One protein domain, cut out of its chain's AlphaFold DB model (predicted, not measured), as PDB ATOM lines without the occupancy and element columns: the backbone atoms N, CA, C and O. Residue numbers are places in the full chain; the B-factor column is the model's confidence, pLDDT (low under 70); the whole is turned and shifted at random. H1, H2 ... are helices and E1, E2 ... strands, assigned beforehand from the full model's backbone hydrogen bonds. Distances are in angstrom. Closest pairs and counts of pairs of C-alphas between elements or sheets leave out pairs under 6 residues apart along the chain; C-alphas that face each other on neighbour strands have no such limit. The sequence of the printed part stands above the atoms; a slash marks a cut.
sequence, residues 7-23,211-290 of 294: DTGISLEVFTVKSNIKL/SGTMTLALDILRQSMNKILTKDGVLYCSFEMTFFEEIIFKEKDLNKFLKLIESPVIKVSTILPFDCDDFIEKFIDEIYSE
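This is residues 7 to 23 and 211 to 290 of the 294 residues of an uncharacterized protein of Methanobrevibacter olleyae (UniProt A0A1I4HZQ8). Picture a small three-stranded antiparallel sheet with one long helix, H1, over one face, and a helical hairpin, H2 and H3, beyond the end of the sheet where E2 ends and E3 begins. The chain runs out of E2, turns back through H2 and H3 and returns as E3, while H4 packs steeply on H1, off the sheet, and leads into the short strand E4 at the end of the printed part. The printed part has 97 residues with four named helices and four named strands in the order E1, H1, E2, H2, H3, E3, H4, E4; the sheet's order is E1, E3, E2, and the class is mixed, helices and strands. The whole is only just compact, close to loose, with a radius of gyration of the C-alphas of 14.9 A and a flat outline of 43 by 33 by 17 A.

Begin at Asp 7 and go on to C-alpha 15 at (8.704, 46.072, 262.778), where strand E1 begins; it holds residues 15 to 18 and is 9.8 A long. After the cut, find C-alpha 213 at (-12.802, 58.671, 243.587); from there helix H1, residues 213 to 228, runs 22.3 A from first to last C-alpha. Strand E2, residues 234 to 239, follows with 14.5 A. Next come helix H2, residues 244 to 250, and helix H3, residues 254 to 261. Strand E3, residues 266 to 270, measures 12.7 A, and helix H4, residues 277 to 286, measures 14.7 A. Strand E4, residues 288 to 290, ends at C-alpha 290, (-12.192, 56.486, 228.961).

Start with the sheet, where E3 is the inner strand and E1 and E2 are the edge strands. E1 and E3 are antiparallel at 164 degrees; look for N 15 and O 270, 2.7 A apart, and N 268 and O 17, 2.8 A apart, both within hydrogen-bond range. E3 and E2 are antiparallel at 167 degrees, with N 235 and O 269 at 2.8 A and N 267 and O 238 at 2.8 A, again within hydrogen-bond range. Residues 7 to 8 form a short antiparallel pairing with residues 15 to 16 of E1. H1 is on one face of this sheet at a height over the sheet of 10.0 A, giving two layers, helix on sheet. It lies over E2 and runs along it at 1 degree on the local plane; over E3 it only just misses lying, with 2 of its C-alphas falling there. The closest C-alphas of H1 and E2 are those of Met 225 and Cys 237, 6.3 A apart. H1 and H4 touch at a steep tilt of 51 degrees, opposite ways, and their closest C-alphas, of Ser 224 and Phe 279, are 5.1 A apart. H4 is not on the sheet, and it and E4 meet only through their link; E4 pairs with no named strand. H2 and H3 form a helical hairpin and touch at a shallow tilt of 10 degrees, opposite ways, with the closest C-alphas, of Ile 248 and Leu 254, 6.0 A apart. Neither is on the sheet, and both are apart from H1 and H4. In H1, H2 and H3 every O i to N i+4 pair is within hydrogen-bond range; in H4, 5 of 6 are.

The two C-alphas farthest apart, those of Leu 12 and Glu 290, are 48.5 A from each other. Residues 24 to 210 are cut out and not printed; look across the cut from C-alpha 23 to C-alpha 211 and the gap is 17.0 A. Of the links that are printed whole, E3 to H4 is short with 6 residues, the others are tight, and none is long. The mean pLDDT of the printed part is 93.1, and no printed residue is under 70.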
ATOM      1  N   ASP A   7       9.958  51.417 261.860       86.19
ATOM      2  CA  ASP A   7      10.155  51.542 263.303       86.19
ATOM      3  C   ASP A   7      10.109  50.156 263.962       86.19
ATOM      4  O   ASP A   7       9.572  49.201 263.397       86.19
ATOM      5  N   THR A   8      10.621  50.029 265.188       86.25
ATOM      6  CA  THR A   8      10.340  48.835 266.006       86.25
ATOM      7  C   THR A   8       8.924  48.907 266.580       86.25
ATOM      8  O   THR A   8       8.395  49.982 266.860       86.25
ATOM      9  N   GLY A   9       8.276  47.751 266.680       84.25
ATOM     10  CA  GLY A   9       6.926  47.578 267.198       84.25
ATOM     11  C   GLY A   9       6.932  47.227 268.685       84.25
ATOM     12  O   GLY A   9       7.644  47.825 269.486       84.25
ATOM     13  N   ILE A  10       6.125  46.234 269.067       84.94
ATOM     14  CA  ILE A  10       5.993  45.792 270.468       84.94
ATOM     15  C   ILE A  10       7.288  45.190 271.049       84.94
ATOM     16  O   ILE A  10       7.469  45.164 272.265       84.94
ATOM     17  N   SER A  11       8.191  44.709 270.192       90.31
ATOM     18  CA  SER A  11       9.521  44.209 270.543       90.31
ATOM     19  C   SER A  11      10.529  44.574 269.448       90.31
ATOM     20  O   SER A  11      10.144  45.028 268.372       90.31
ATOM     21  N   LEU A  12      11.820  44.329 269.698       90.12
ATOM     22  CA  LEU A  12      12.891  44.528 268.707       90.12
ATOM     23  C   LEU A  12      12.828  43.547 267.522       90.12
ATOM     24  O   LEU A  12      13.540  43.737 266.542       90.12
ATOM     25  N   GLU A  13      12.002  42.502 267.613       92.50
ATOM     26  CA  GLU A  13      11.820  41.496 266.559       92.50
ATOM     27  C   GLU A  13      10.638  41.817 265.638       92.50
ATOM     28  O   GLU A  13      10.491  41.205 264.585       92.50
ATOM     29  N   VAL A  14       9.787  42.768 266.031       95.06
ATOM     30  CA  VAL A  14       8.608  43.183 265.270       95.06
ATOM     31  C   VAL A  14       8.842  44.589 264.745       95.06
ATOM     32  O   VAL A  14       9.223  45.484 265.491       95.06
ATOM     33  N   PHE A  15       8.559  44.800 263.468       94.81
ATOM     34  CA  PHE A  15       8.704  46.072 262.778       94.81
ATOM     35  C   PHE A  15       7.344  46.659 262.424       94.81
ATOM     36  O   PHE A  15       6.402  45.939 262.087       94.81
ATOM     37  N   THR A  16       7.263  47.983 262.469       94.25
ATOM     38  CA  THR A  16       6.150  48.766 261.939       94.25
ATOM     39  C   THR A  16       6.605  49.427 260.645       94.25
ATOM     40  O   THR A  16       7.387  50.377 260.676       94.25
ATOM     41  N   VAL A  17       6.099  48.934 259.520       92.62
ATOM     42  CA  VAL A  17       6.284  49.539 258.196       92.62
ATOM     43  C   VAL A  17       5.115  50.480 257.922       92.62
ATOM     44  O   VAL A  17       3.962  50.134 258.195       92.62
ATOM     45  N   LYS A  18       5.398  51.671 257.396       91.62
ATOM     46  CA  LYS A  18       4.392  52.668 257.005       91.62
ATOM     47  C   LYS A  18       4.520  52.933 255.507       91.62
ATOM     48  O   LYS A  18       5.640  53.005 255.011       91.62
ATOM     49  N   SER A  19       3.395  53.104 254.817       89.81
ATOM     50  CA  SER A  19       3.409  53.517 253.412       89.81
ATOM     51  C   SER A  19       4.007  54.916 253.269       89.81
ATOM     52  O   SER A  19       3.711  55.793 254.086       89.81
ATOM     53  N   ASN A  20       4.809  55.160 252.230       88.44
ATOM     54  CA  ASN A  20       5.157  56.541 251.881       88.44
ATOM     55  C   ASN A  20       3.989  57.199 251.150       88.44
ATOM     56  O   ASN A  20       3.764  58.399 251.313       88.44
ATOM     57  N   ILE A  21       3.228  56.402 250.392       87.62
ATOM     58  CA  ILE A  21       1.999  56.847 249.748       87.62
ATOM     59  C   ILE A  21       1.003  57.301 250.819       87.62
ATOM     60  O   ILE A  21       0.668  56.570 251.766       87.62
ATOM     61  N   LYS A  22       0.516  58.527 250.648       91.19
ATOM     62  CA  LYS A  22      -0.555  59.129 251.439       91.19
ATOM     63  C   LYS A  22      -1.886  58.959 250.726       91.19
ATOM     64  O   LYS A  22      -1.963  58.685 249.530       91.19
ATOM     65  N   LEU A  23      -2.969  59.192 251.456       91.94
ATOM     66  CA  LEU A  23      -4.305  59.111 250.876       91.94
ATOM     67  C   LEU A  23      -4.533  60.154 249.764       91.94
ATOM     68  O   LEU A  23      -5.161  59.843 248.754       91.94
ATOM     69  N   SER A 211     -17.674  54.430 240.288       97.56
ATOM     70  CA  SER A 211     -16.484  55.075 239.726       97.56
ATOM     71  C   SER A 211     -15.998  56.249 240.582       97.56
ATOM     72  O   SER A 211     -14.982  56.865 240.267       97.56
ATOM     73  N   GLY A 212     -16.708  56.581 241.666       97.50
ATOM     74  CA  GLY A 212     -16.372  57.704 242.534       97.50
ATOM     75  C   GLY A 212     -14.970  57.558 243.127       97.50
ATOM     76  O   GLY A 212     -14.590  56.484 243.595       97.50
ATOM     77  N   THR A 213     -14.211  58.654 243.150       97.56
ATOM     78  CA  THR A 213     -12.802  58.671 243.587       97.56
ATOM     79  C   THR A 213     -12.618  58.083 244.990       97.56
ATOM     80  O   THR A 213     -11.710  57.288 245.208       97.56
ATOM     81  N   MET A 214     -13.527  58.387 245.922       95.56
ATOM     82  CA  MET A 214     -13.509  57.813 247.273       95.56
ATOM     83  C   MET A 214     -13.713  56.291 247.274       95.56
ATOM     84  O   MET A 214     -13.041  55.577 248.011       95.56
ATOM     85  N   THR A 215     -14.627  55.780 246.443       96.62
ATOM     86  CA  THR A 215     -14.898  54.335 246.363       96.62
ATOM     87  C   THR A 215     -13.708  53.586 245.777       96.62
ATOM     88  O   THR A 215     -13.321  52.555 246.317       96.62
ATOM     89  N   LEU A 216     -13.099  54.124 244.719       98.00
ATOM     90  CA  LEU A 216     -11.893  53.552 244.121       98.00
ATOM     91  C   LEU A 216     -10.720  53.550 245.112       98.00
ATOM     92  O   LEU A 216     -10.069  52.524 245.273       98.00
ATOM     93  N   ALA A 217     -10.494  54.651 245.834       95.81
ATOM     94  CA  ALA A 217      -9.429  54.736 246.834       95.81
ATOM     95  C   ALA A 217      -9.626  53.745 247.992       95.81
ATOM     96  O   ALA A 217      -8.691  53.042 248.368       95.81
ATOM     97  N   LEU A 218     -10.849  53.645 248.526       94.94
ATOM     98  CA  LEU A 218     -11.190  52.651 249.549       94.94
ATOM     99  C   LEU A 218     -10.921  51.227 249.064       94.94
ATOM    100  O   LEU A 218     -10.449  50.389 249.835       94.94
ATOM    101  N   ASP A 219     -11.228  50.948 247.801       96.12
ATOM    102  CA  ASP A 219     -11.053  49.614 247.259       96.12
ATOM    103  C   ASP A 219      -9.592  49.267 246.984       96.12
ATOM    104  O   ASP A 219      -9.183  48.160 247.330       96.12
ATOM    105  N   ILE A 220      -8.784  50.218 246.497       96.19
ATOM    106  CA  ILE A 220      -7.320  50.080 246.426       96.19
ATOM    107  C   ILE A 220      -6.786  49.661 247.793       96.19
ATOM    108  O   ILE A 220      -6.171  48.609 247.913       96.19
ATOM    109  N   LEU A 221      -7.097  50.421 248.848       95.38
ATOM    110  CA  LEU A 221      -6.606  50.134 250.199       95.38
ATOM    111  C   LEU A 221      -7.056  48.764 250.706       95.38
ATOM    112  O   LEU A 221      -6.261  48.016 251.281       95.38
ATOM    113  N   ARG A 222      -8.322  48.406 250.470       95.50
ATOM    114  CA  ARG A 222      -8.882  47.105 250.849       95.50
ATOM    115  C   ARG A 222      -8.169  45.959 250.133       95.50
ATOM    116  O   ARG A 222      -7.810  44.968 250.770       95.50
ATOM    117  N   GLN A 223      -7.968  46.073 248.824       96.69
ATOM    118  CA  GLN A 223      -7.303  45.048 248.031       96.69
ATOM    119  C   GLN A 223      -5.806  44.952 248.366       96.69
ATOM    120  O   GLN A 223      -5.307  43.839 248.562       96.69
ATOM    121  N   SER A 224      -5.113  46.083 248.544       96.19
ATOM    122  CA  SER A 224      -3.722  46.139 249.016       96.19
ATOM    123  C   SER A 224      -3.574  45.457 250.371       96.19
ATOM    124  O   SER A 224      -2.756  44.550 250.502       96.19
ATOM    125  N   MET A 225      -4.415  45.800 251.353       95.94
ATOM    126  CA  MET A 225      -4.406  45.175 252.679       95.94
ATOM    127  C   MET A 225      -4.608  43.659 252.598       95.94
ATOM    128  O   MET A 225      -3.850  42.906 253.208       95.94
ATOM    129  N   ASN A 226      -5.578  43.195 251.804       96.06
ATOM    130  CA  ASN A 226      -5.817  41.764 251.618       96.06
ATOM    131  C   ASN A 226      -4.594  41.043 251.039       96.06
ATOM    132  O   ASN A 226      -4.325  39.910 251.422       96.06
ATOM    133  N   LYS A 227      -3.844  41.674 250.127       96.88
ATOM    134  CA  LYS A 227      -2.607  41.092 249.587       96.88
ATOM    135  C   LYS A 227      -1.461  41.133 250.592       96.88
ATOM    136  O   LYS A 227      -0.787  40.122 250.765       96.88
ATOM    137  N   ILE A 228      -1.273  42.250 251.282       96.50
ATOM    138  CA  ILE A 228      -0.253  42.422 252.323       96.50
ATOM    139  C   ILE A 228      -0.402  41.354 253.414       96.50
ATOM    140  O   ILE A 228       0.580  40.709 253.766       96.50
ATOM    141  N   LEU A 229      -1.628  41.096 253.883       97.12
ATOM    142  CA  LEU A 229      -1.920  40.087 254.912       97.12
ATOM    143  C   LEU A 229      -1.558  38.648 254.511       97.12
ATOM    144  O   LEU A 229      -1.501  37.781 255.377       97.12
ATOM    145  N   THR A 230      -1.319  38.374 253.224       96.69
ATOM    146  CA  THR A 230      -0.884  37.045 252.760       96.69
ATOM    147  C   THR A 230       0.631  36.852 252.776       96.69
ATOM    148  O   THR A 230       1.086  35.743 252.508       96.69
ATOM    149  N   LYS A 231       1.429  37.895 253.056       96.56
ATOM    150  CA  LYS A 231       2.890  37.762 253.123       96.56
ATOM    151  C   LYS A 231       3.329  37.063 254.408       96.56
ATOM    152  O   LYS A 231       2.870  37.394 255.501       96.56
ATOM    153  N   ASP A 232       4.307  36.174 254.267       96.25
ATOM    154  CA  ASP A 232       4.975  35.543 255.402       96.25
ATOM    155  C   ASP A 232       5.579  36.591 256.342       96.25
ATOM    156  O   ASP A 232       6.199  37.566 255.914       96.25
ATOM    157  N   GLY A 233       5.399  36.373 257.642       95.88
ATOM    158  CA  GLY A 233       5.912  37.264 258.678       95.88
ATOM    159  C   GLY A 233       5.052  38.497 258.962       95.88
ATOM    160  O   GLY A 233       5.373  39.216 259.906       95.88
ATOM    161  N   VAL A 234       3.956  38.735 258.232       97.19
ATOM    162  CA  VAL A 234       2.984  39.783 258.583       97.19
ATOM    163  C   VAL A 234       2.109  39.322 259.747       97.19
ATOM    164  O   VAL A 234       1.489  38.264 259.694       97.19
ATOM    165  N   LEU A 235       2.038  40.142 260.796       96.38
ATOM    166  CA  LEU A 235       1.176  39.914 261.957       96.38
ATOM    167  C   LEU A 235      -0.207  40.514 261.709       96.38
ATOM    168  O   LEU A 235      -1.227  39.857 261.897       96.38
ATOM    169  N   TYR A 236      -0.234  41.784 261.310       95.94
ATOM    170  CA  TYR A 236      -1.454  42.502 260.960       95.94
ATOM    171  C   TYR A 236      -1.145  43.713 260.082       95.94
ATOM    172  O   TYR A 236      -0.034  44.245 260.065       95.94
ATOM    173  N   CYS A 237      -2.168  44.172 259.373       95.12
ATOM    174  CA  CYS A 237      -2.150  45.367 258.545       95.12
ATOM    175  C   CYS A 237      -3.368  46.216 258.907       95.12
ATOM    176  O   CYS A 237      -4.426  45.685 259.240       95.12
ATOM    177  N   SER A 238      -3.220  47.530 258.848       91.94
ATOM    178  CA  SER A 238      -4.311  48.475 259.064       91.94
ATOM    179  C   SER A 238      -4.144  49.671 258.143       91.94
ATOM    180  O   SER A 238      -3.024  49.983 257.736       91.94
ATOM    181  N   PHE A 239      -5.249  50.345 257.843       87.94
ATOM    182  CA  PHE A 239      -5.220  51.658 257.222       87.94
ATOM    183  C   PHE A 239      -6.029  52.658 258.045       87.94
ATOM    184  O   PHE A 239      -7.040  52.298 258.654       87.94
ATOM    185  N   GLU A 240      -5.580  53.912 258.086       77.38
ATOM    186  CA  GLU A 240      -6.297  54.983 258.780       77.38
ATOM    187  C   GLU A 240      -7.327  55.599 257.838       77.38
ATOM    188  O   GLU A 240      -6.992  56.351 256.928       77.38
ATOM    189  N   MET A 241      -8.598  55.269 258.060       80.31
ATOM    190  CA  MET A 241      -9.719  55.862 257.338       80.31
ATOM    191  C   MET A 241     -10.785  56.335 258.316       80.31
ATOM    192  O   MET A 241     -10.992  55.768 259.387       80.31
ATOM    193  N   THR A 242     -11.490  57.382 257.906       88.12
ATOM    194  CA  THR A 242     -12.684  57.891 258.573       88.12
ATOM    195  C   THR A 242     -13.765  58.142 257.527       88.12
ATOM    196  O   THR A 242     -13.546  57.971 256.326       88.12
ATOM    197  N   PHE A 243     -14.948  58.546 257.968       91.31
ATOM    198  CA  PHE A 243     -16.046  58.873 257.075       91.31
ATOM    199  C   PHE A 243     -15.895  60.310 256.547       91.31
ATOM    200  O   PHE A 243     -16.491  61.256 257.056       91.31
ATOM    201  N   PHE A 244     -15.041  60.488 255.535       92.94
ATOM    202  CA  PHE A 244     -14.683  61.811 255.001       92.94
ATOM    203  C   PHE A 244     -15.868  62.609 254.457       92.94
ATOM    204  O   PHE A 244     -15.873  63.832 254.563       92.94
ATOM    205  N   GLU A 245     -16.887  61.934 253.925       92.00
ATOM    206  CA  GLU A 245     -18.107  62.594 253.458       92.00
ATOM    207  C   GLU A 245     -18.844  63.312 254.596       92.00
ATOM    208  O   GLU A 245     -19.426  64.368 254.382       92.00
ATOM    209  N   GLU A 246     -18.786  62.807 255.828       95.62
ATOM    210  CA  GLU A 246     -19.347  63.520 256.979       95.62
ATOM    211  C   GLU A 246     -18.531  64.756 257.338       95.62
ATOM    212  O   GLU A 246     -19.113  65.819 257.548       95.62
ATOM    213  N   ILE A 247     -17.202  64.659 257.308       96.50
ATOM    214  CA  ILE A 247     -16.316  65.800 257.568       96.50
ATOM    215  C   ILE A 247     -16.555  66.916 256.541       96.50
ATOM    216  O   ILE A 247     -16.657  68.089 256.897       96.50
ATOM    217  N   ILE A 248     -16.688  66.554 255.266       96.25
ATOM    218  CA  ILE A 248     -16.886  67.519 254.186       96.25
ATOM    219  C   ILE A 248     -18.323  68.041 254.192       96.25
ATOM    220  O   ILE A 248     -18.538  69.237 254.317       96.25
ATOM    221  N   PHE A 249     -19.335  67.180 254.106       96.25
ATOM    222  CA  PHE A 249     -20.698  67.639 253.826       96.25
ATOM    223  C   PHE A 249     -21.520  67.978 255.075       96.25
ATOM    224  O   PHE A 249     -22.402  68.838 254.999       96.25
ATOM    225  N   LYS A 250     -21.255  67.339 256.223       96.44
ATOM    226  CA  LYS A 250     -21.983  67.615 257.476       96.44
ATOM    227  C   LYS A 250     -21.234  68.598 258.366       96.44
ATOM    228  O   LYS A 250     -21.816  69.599 258.776       96.44
ATOM    229  N   GLU A 251     -19.963  68.322 258.650       97.56
ATOM    230  CA  GLU A 251     -19.131  69.192 259.491       97.56
ATOM    231  C   GLU A 251     -18.661  70.443 258.733       97.56
ATOM    232  O   GLU A 251     -18.430  71.474 259.362       97.56
ATOM    233  N   LYS A 252     -18.570  70.382 257.393       97.31
ATOM    234  CA  LYS A 252     -18.075  71.471 256.527       97.31
ATOM    235  C   LYS A 252     -16.651  71.902 256.876       97.31
ATOM    236  O   LYS A 252     -16.289  73.067 256.720       97.31
ATOM    237  N   ASP A 253     -15.835  70.953 257.333       97.06
ATOM    238  CA  ASP A 253     -14.472  71.198 257.797       97.06
ATOM    239  C   ASP A 253     -13.442  70.688 256.779       97.06
ATOM    240  O   ASP A 253     -12.849  69.610 256.912       97.06
ATOM    241  N   LEU A 254     -13.212  71.491 255.735       95.38
ATOM    242  CA  LEU A 254     -12.199  71.174 254.726       95.38
ATOM    243  C   LEU A 254     -10.785  71.129 255.299       95.38
ATOM    244  O   LEU A 254      -9.976  70.330 254.840       95.38
ATOM    245  N   ASN A 255     -10.474  71.939 256.311       94.31
ATOM    246  CA  ASN A 255      -9.143  71.947 256.915       94.31
ATOM    247  C   ASN A 255      -8.853  70.617 257.616       94.31
ATOM    248  O   ASN A 255      -7.764  70.057 257.469       94.31
ATOM    249  N   LYS A 256      -9.836  70.084 258.349       95.38
ATOM    250  CA  LYS A 256      -9.761  68.748 258.948       95.38
ATOM    251  C   LYS A 256      -9.639  67.673 257.878       95.38
ATOM    252  O   LYS A 256      -8.777  66.809 258.014       95.38
ATOM    253  N   PHE A 257     -10.441  67.737 256.814       95.19
ATOM    254  CA  PHE A 257     -10.339  66.797 255.698       95.19
ATOM    255  C   PHE A 257      -8.937  66.803 255.066       95.19
ATOM    256  O   PHE A 257      -8.286  65.760 255.034       95.19
ATOM    257  N   LEU A 258      -8.439  67.970 254.646       93.56
ATOM    258  CA  LEU A 258      -7.132  68.121 253.998       93.56
ATOM    259  C   LEU A 258      -5.988  67.637 254.899       93.56
ATOM    260  O   LEU A 258      -5.094  66.935 254.442       93.56
ATOM    261  N   LYS A 259      -6.052  67.922 256.204       92.31
ATOM    262  CA  LYS A 259      -5.062  67.421 257.167       92.31
ATOM    263  C   LYS A 259      -5.054  65.892 257.265       92.31
ATOM    264  O   LYS A 259      -3.994  65.294 257.423       92.31
ATOM    265  N   LEU A 260      -6.223  65.255 257.232       92.56
ATOM    266  CA  LEU A 260      -6.324  63.803 257.386       92.56
ATOM    267  C   LEU A 260      -5.784  63.059 256.161       92.56
ATOM    268  O   LEU A 260      -5.120  62.039 256.320       92.56
ATOM    269  N   ILE A 261      -6.010  63.585 254.955       92.56
ATOM    270  CA  ILE A 261      -5.573  62.928 253.713       92.56
ATOM    271  C   ILE A 261      -4.056  63.035 253.462       92.56
ATOM    272  O   ILE A 261      -3.528  62.335 252.603       92.56
ATOM    273  N   GLU A 262      -3.339  63.866 254.224       89.50
ATOM    274  CA  GLU A 262      -1.874  64.009 254.166       89.50
ATOM    275  C   GLU A 262      -1.102  62.933 254.953       89.50
ATOM    276  O   GLU A 262       0.134  62.961 254.992       89.50
ATOM    277  N   SER A 263      -1.797  61.997 255.604       83.38
ATOM    278  CA  SER A 263      -1.167  60.962 256.431       83.38
ATOM    279  C   SER A 263      -0.835  59.697 255.623       83.38
ATOM    280  O   SER A 263      -1.588  59.351 254.707       83.38
ATOM    281  N   PRO A 264       0.258  58.980 255.969       84.12
ATOM    282  CA  PRO A 264       0.502  57.611 255.519       84.12
ATOM    283  C   PRO A 264      -0.726  56.736 255.720       84.12
ATOM    284  O   PRO A 264      -1.307  56.715 256.808       84.12
ATOM    285  N   VAL A 265      -1.117  56.021 254.672       85.75
ATOM    286  CA  VAL A 265      -2.418  55.358 254.642       85.75
ATOM    287  C   VAL A 265      -2.368  53.921 255.143       85.75
ATOM    288  O   VAL A 265      -3.301  53.514 255.824       85.75
ATOM    289  N   ILE A 266      -1.292  53.169 254.886       91.81
ATOM    290  CA  ILE A 266      -1.132  51.779 255.340       91.81
ATOM    291  C   ILE A 266      -0.051  51.682 256.419       91.81
ATOM    292  O   ILE A 266       1.022  52.278 256.321       91.81
ATOM    293  N   LYS A 267      -0.338  50.886 257.453       93.38
ATOM    294  CA  LYS A 267       0.596  50.500 258.514       93.38
ATOM    295  C   LYS A 267       0.590  48.986 258.665       93.38
ATOM    296  O   LYS A 267      -0.468  48.386 258.874       93.38
ATOM    297  N   VAL A 268       1.770  48.381 258.603       95.12
ATOM    298  CA  VAL A 268       1.959  46.930 258.670       95.12
ATOM    299  C   VAL A 268       2.848  46.579 259.851       95.12
ATOM    300  O   VAL A 268       3.938  47.122 259.997       95.12
ATOM    301  N   SER A 269       2.389  45.640 260.673       96.12
ATOM    302  CA  SER A 269       3.200  44.984 261.693       96.12
ATOM    303  C   SER A 269       3.745  43.677 261.128       96.12
ATOM    304  O   SER A 269       2.969  42.819 260.696       96.12
ATOM    305  N   THR A 270       5.067  43.531 261.082       96.19
ATOM    306  CA  THR A 270       5.742  42.400 260.430       96.19
ATOM    307  C   THR A 270       7.068  42.065 261.107       96.19
ATOM    308  O   THR A 270       7.742  42.954 261.609       96.19
ATOM    309  N   ILE A 271       7.483  40.799 261.093       96.06
ATOM    310  CA  ILE A 271       8.846  40.383 261.489       96.06
ATOM    311  C   ILE A 271       9.849  40.475 260.325       96.06
ATOM    312  O   ILE A 271      11.053  40.340 260.521       96.06
ATOM    313  N   LEU A 272       9.360  40.711 259.103       93.94
ATOM    314  CA  LEU A 272      10.154  40.845 257.883       93.94
ATOM    315  C   LEU A 272       9.721  42.124 257.145       93.94
ATOM    316  O   LEU A 272       8.659  42.113 256.522       93.94
ATOM    317  N   PRO A 273      10.476  43.237 257.221       91.56
ATOM    318  CA  PRO A 273      10.133  44.475 256.521       91.56
ATOM    319  C   PRO A 273      10.109  44.305 254.996       91.56
ATOM    320  O   PRO A 273      10.990  43.678 254.406       91.56
ATOM    321  N   PHE A 274       9.133  44.920 254.336       91.69
ATOM    322  CA  PHE A 274       8.985  44.971 252.878       91.69
ATOM    323  C   PHE A 274       8.371  46.305 252.474       91.69
ATOM    324  O   PHE A 274       7.747  46.958 253.304       91.69
ATOM    325  N   ASP A 275       8.517  46.671 251.206       89.56
ATOM    326  CA  ASP A 275       7.843  47.838 250.652       89.56
ATOM    327  C   ASP A 275       6.337  47.577 250.494       89.56
ATOM    328  O   ASP A 275       5.914  46.663 249.777       89.56
ATOM    329  N   CYS A 276       5.519  48.334 251.223       88.69
ATOM    330  CA  CYS A 276       4.068  48.236 251.124       88.69
ATOM    331  C   CYS A 276       3.468  49.117 250.016       88.69
ATOM    332  O   CYS A 276       2.317  48.869 249.645       88.69
ATOM    333  N   ASP A 277       4.224  50.069 249.449       89.00
ATOM    334  CA  ASP A 277       3.740  50.936 248.363       89.00
ATOM    335  C   ASP A 277       3.533  50.138 247.065       89.00
ATOM    336  O   ASP A 277       2.516  50.335 246.400       89.00
ATOM    337  N   ASP A 278       4.379  49.132 246.789       88.25
ATOM    338  CA  ASP A 278       4.242  48.202 245.648       88.25
ATOM    339  C   ASP A 278       2.822  47.605 245.533       88.25
ATOM    340  O   ASP A 278       2.297  47.348 244.446       88.25
ATOM    341  N   PHE A 279       2.176  47.351 246.675       92.12
ATOM    342  CA  PHE A 279       0.828  46.789 246.722       92.12
ATOM    343  C   PHE A 279      -0.258  47.819 246.444       92.12
ATOM    344  O   PHE A 279      -1.344  47.435 246.020       92.12
ATOM    345  N   ILE A 280      -0.013  49.091 246.744       91.31
ATOM    346  CA  ILE A 280      -0.938  50.190 246.469       91.31
ATOM    347  C   ILE A 280      -0.863  50.534 244.982       91.31
ATOM    348  O   ILE A 280      -1.889  50.530 244.302       91.31
ATOM    349  N   GLU A 281       0.351  50.739 244.467       89.44
ATOM    350  CA  GLU A 281       0.614  51.096 243.069       89.44
ATOM    351  C   GLU A 281       0.015  50.079 242.098       89.44
ATOM    352  O   GLU A 281      -0.686  50.455 241.160       89.44
ATOM    353  N   LYS A 282       0.165  48.783 242.394       92.31
ATOM    354  CA  LYS A 282      -0.421  47.719 241.575       92.31
ATOM    355  C   LYS A 282      -1.923  47.905 241.320       92.31
ATOM    356  O   LYS A 282      -2.372  47.714 240.196       92.31
ATOM    357  N   PHE A 283      -2.708  48.231 242.347       95.06
ATOM    358  CA  PHE A 283      -4.157  48.407 242.184       95.06
ATOM    359  C   PHE A 283      -4.510  49.782 241.605       95.06
ATOM    360  O   PHE A 283      -5.537  49.927 240.949       95.06
ATOM    361  N   ILE A 284      -3.654  50.791 241.782       91.19
ATOM    362  CA  ILE A 284      -3.790  52.062 241.058       91.19
ATOM    363  C   ILE A 284      -3.651  51.835 239.547       91.19
ATOM    364  O   ILE A 284      -4.427  52.395 238.769       91.19
ATOM    365  N   ASP A 285      -2.709  50.992 239.124       90.31
ATOM    366  CA  ASP A 285      -2.457  50.693 237.710       90.31
ATOM    367  C   ASP A 285      -3.611  49.954 237.025       90.31
ATOM    368  O   ASP A 285      -3.818  50.123 235.824       90.31
ATOM    369  N   GLU A 286      -4.410  49.198 237.780       95.75
ATOM    370  CA  GLU A 286      -5.606  48.524 237.263       95.75
ATOM    371  C   GLU A 286      -6.732  49.511 236.905       95.75
ATOM    372  O   GLU A 286      -7.592  49.192 236.081       95.75
ATOM    373  N   ILE A 287      -6.730  50.723 237.477       96.81
ATOM    374  CA  ILE A 287      -7.730  51.750 237.167       96.81
ATOM    375  C   ILE A 287      -7.442  52.373 235.804       96.81
ATOM    376  O   ILE A 287      -6.322  52.805 235.517       96.81
ATOM    377  N   TYR A 288      -8.489  52.545 235.003       96.06
ATOM    378  CA  TYR A 288      -8.443  53.315 233.765       96.06
ATOM    379  C   TYR A 288      -9.707  54.163 233.596       96.06
ATOM    380  O   TYR A 288     -10.763  53.851 234.154       96.06
ATOM    381  N   SER A 289      -9.586  55.259 232.841       98.19
ATOM    382  CA  SER A 289     -10.708  56.123 232.465       98.19
ATOM    383  C   SER A 289     -10.753  56.314 230.957       98.19
ATOM    384  O   SER A 289      -9.713  56.443 230.320       98.19
ATOM    385  N   GLU A 290     -11.955  56.336 230.395       97.69
ATOM    386  CA  GLU A 290     -12.192  56.486 228.961       97.69
ATOM    387  C   GLU A 290     -13.374  57.420 228.685       97.69
ATOM    388  O   GLU A 290     -14.258  57.610 229.526       97.69
TER     389      GLU A 290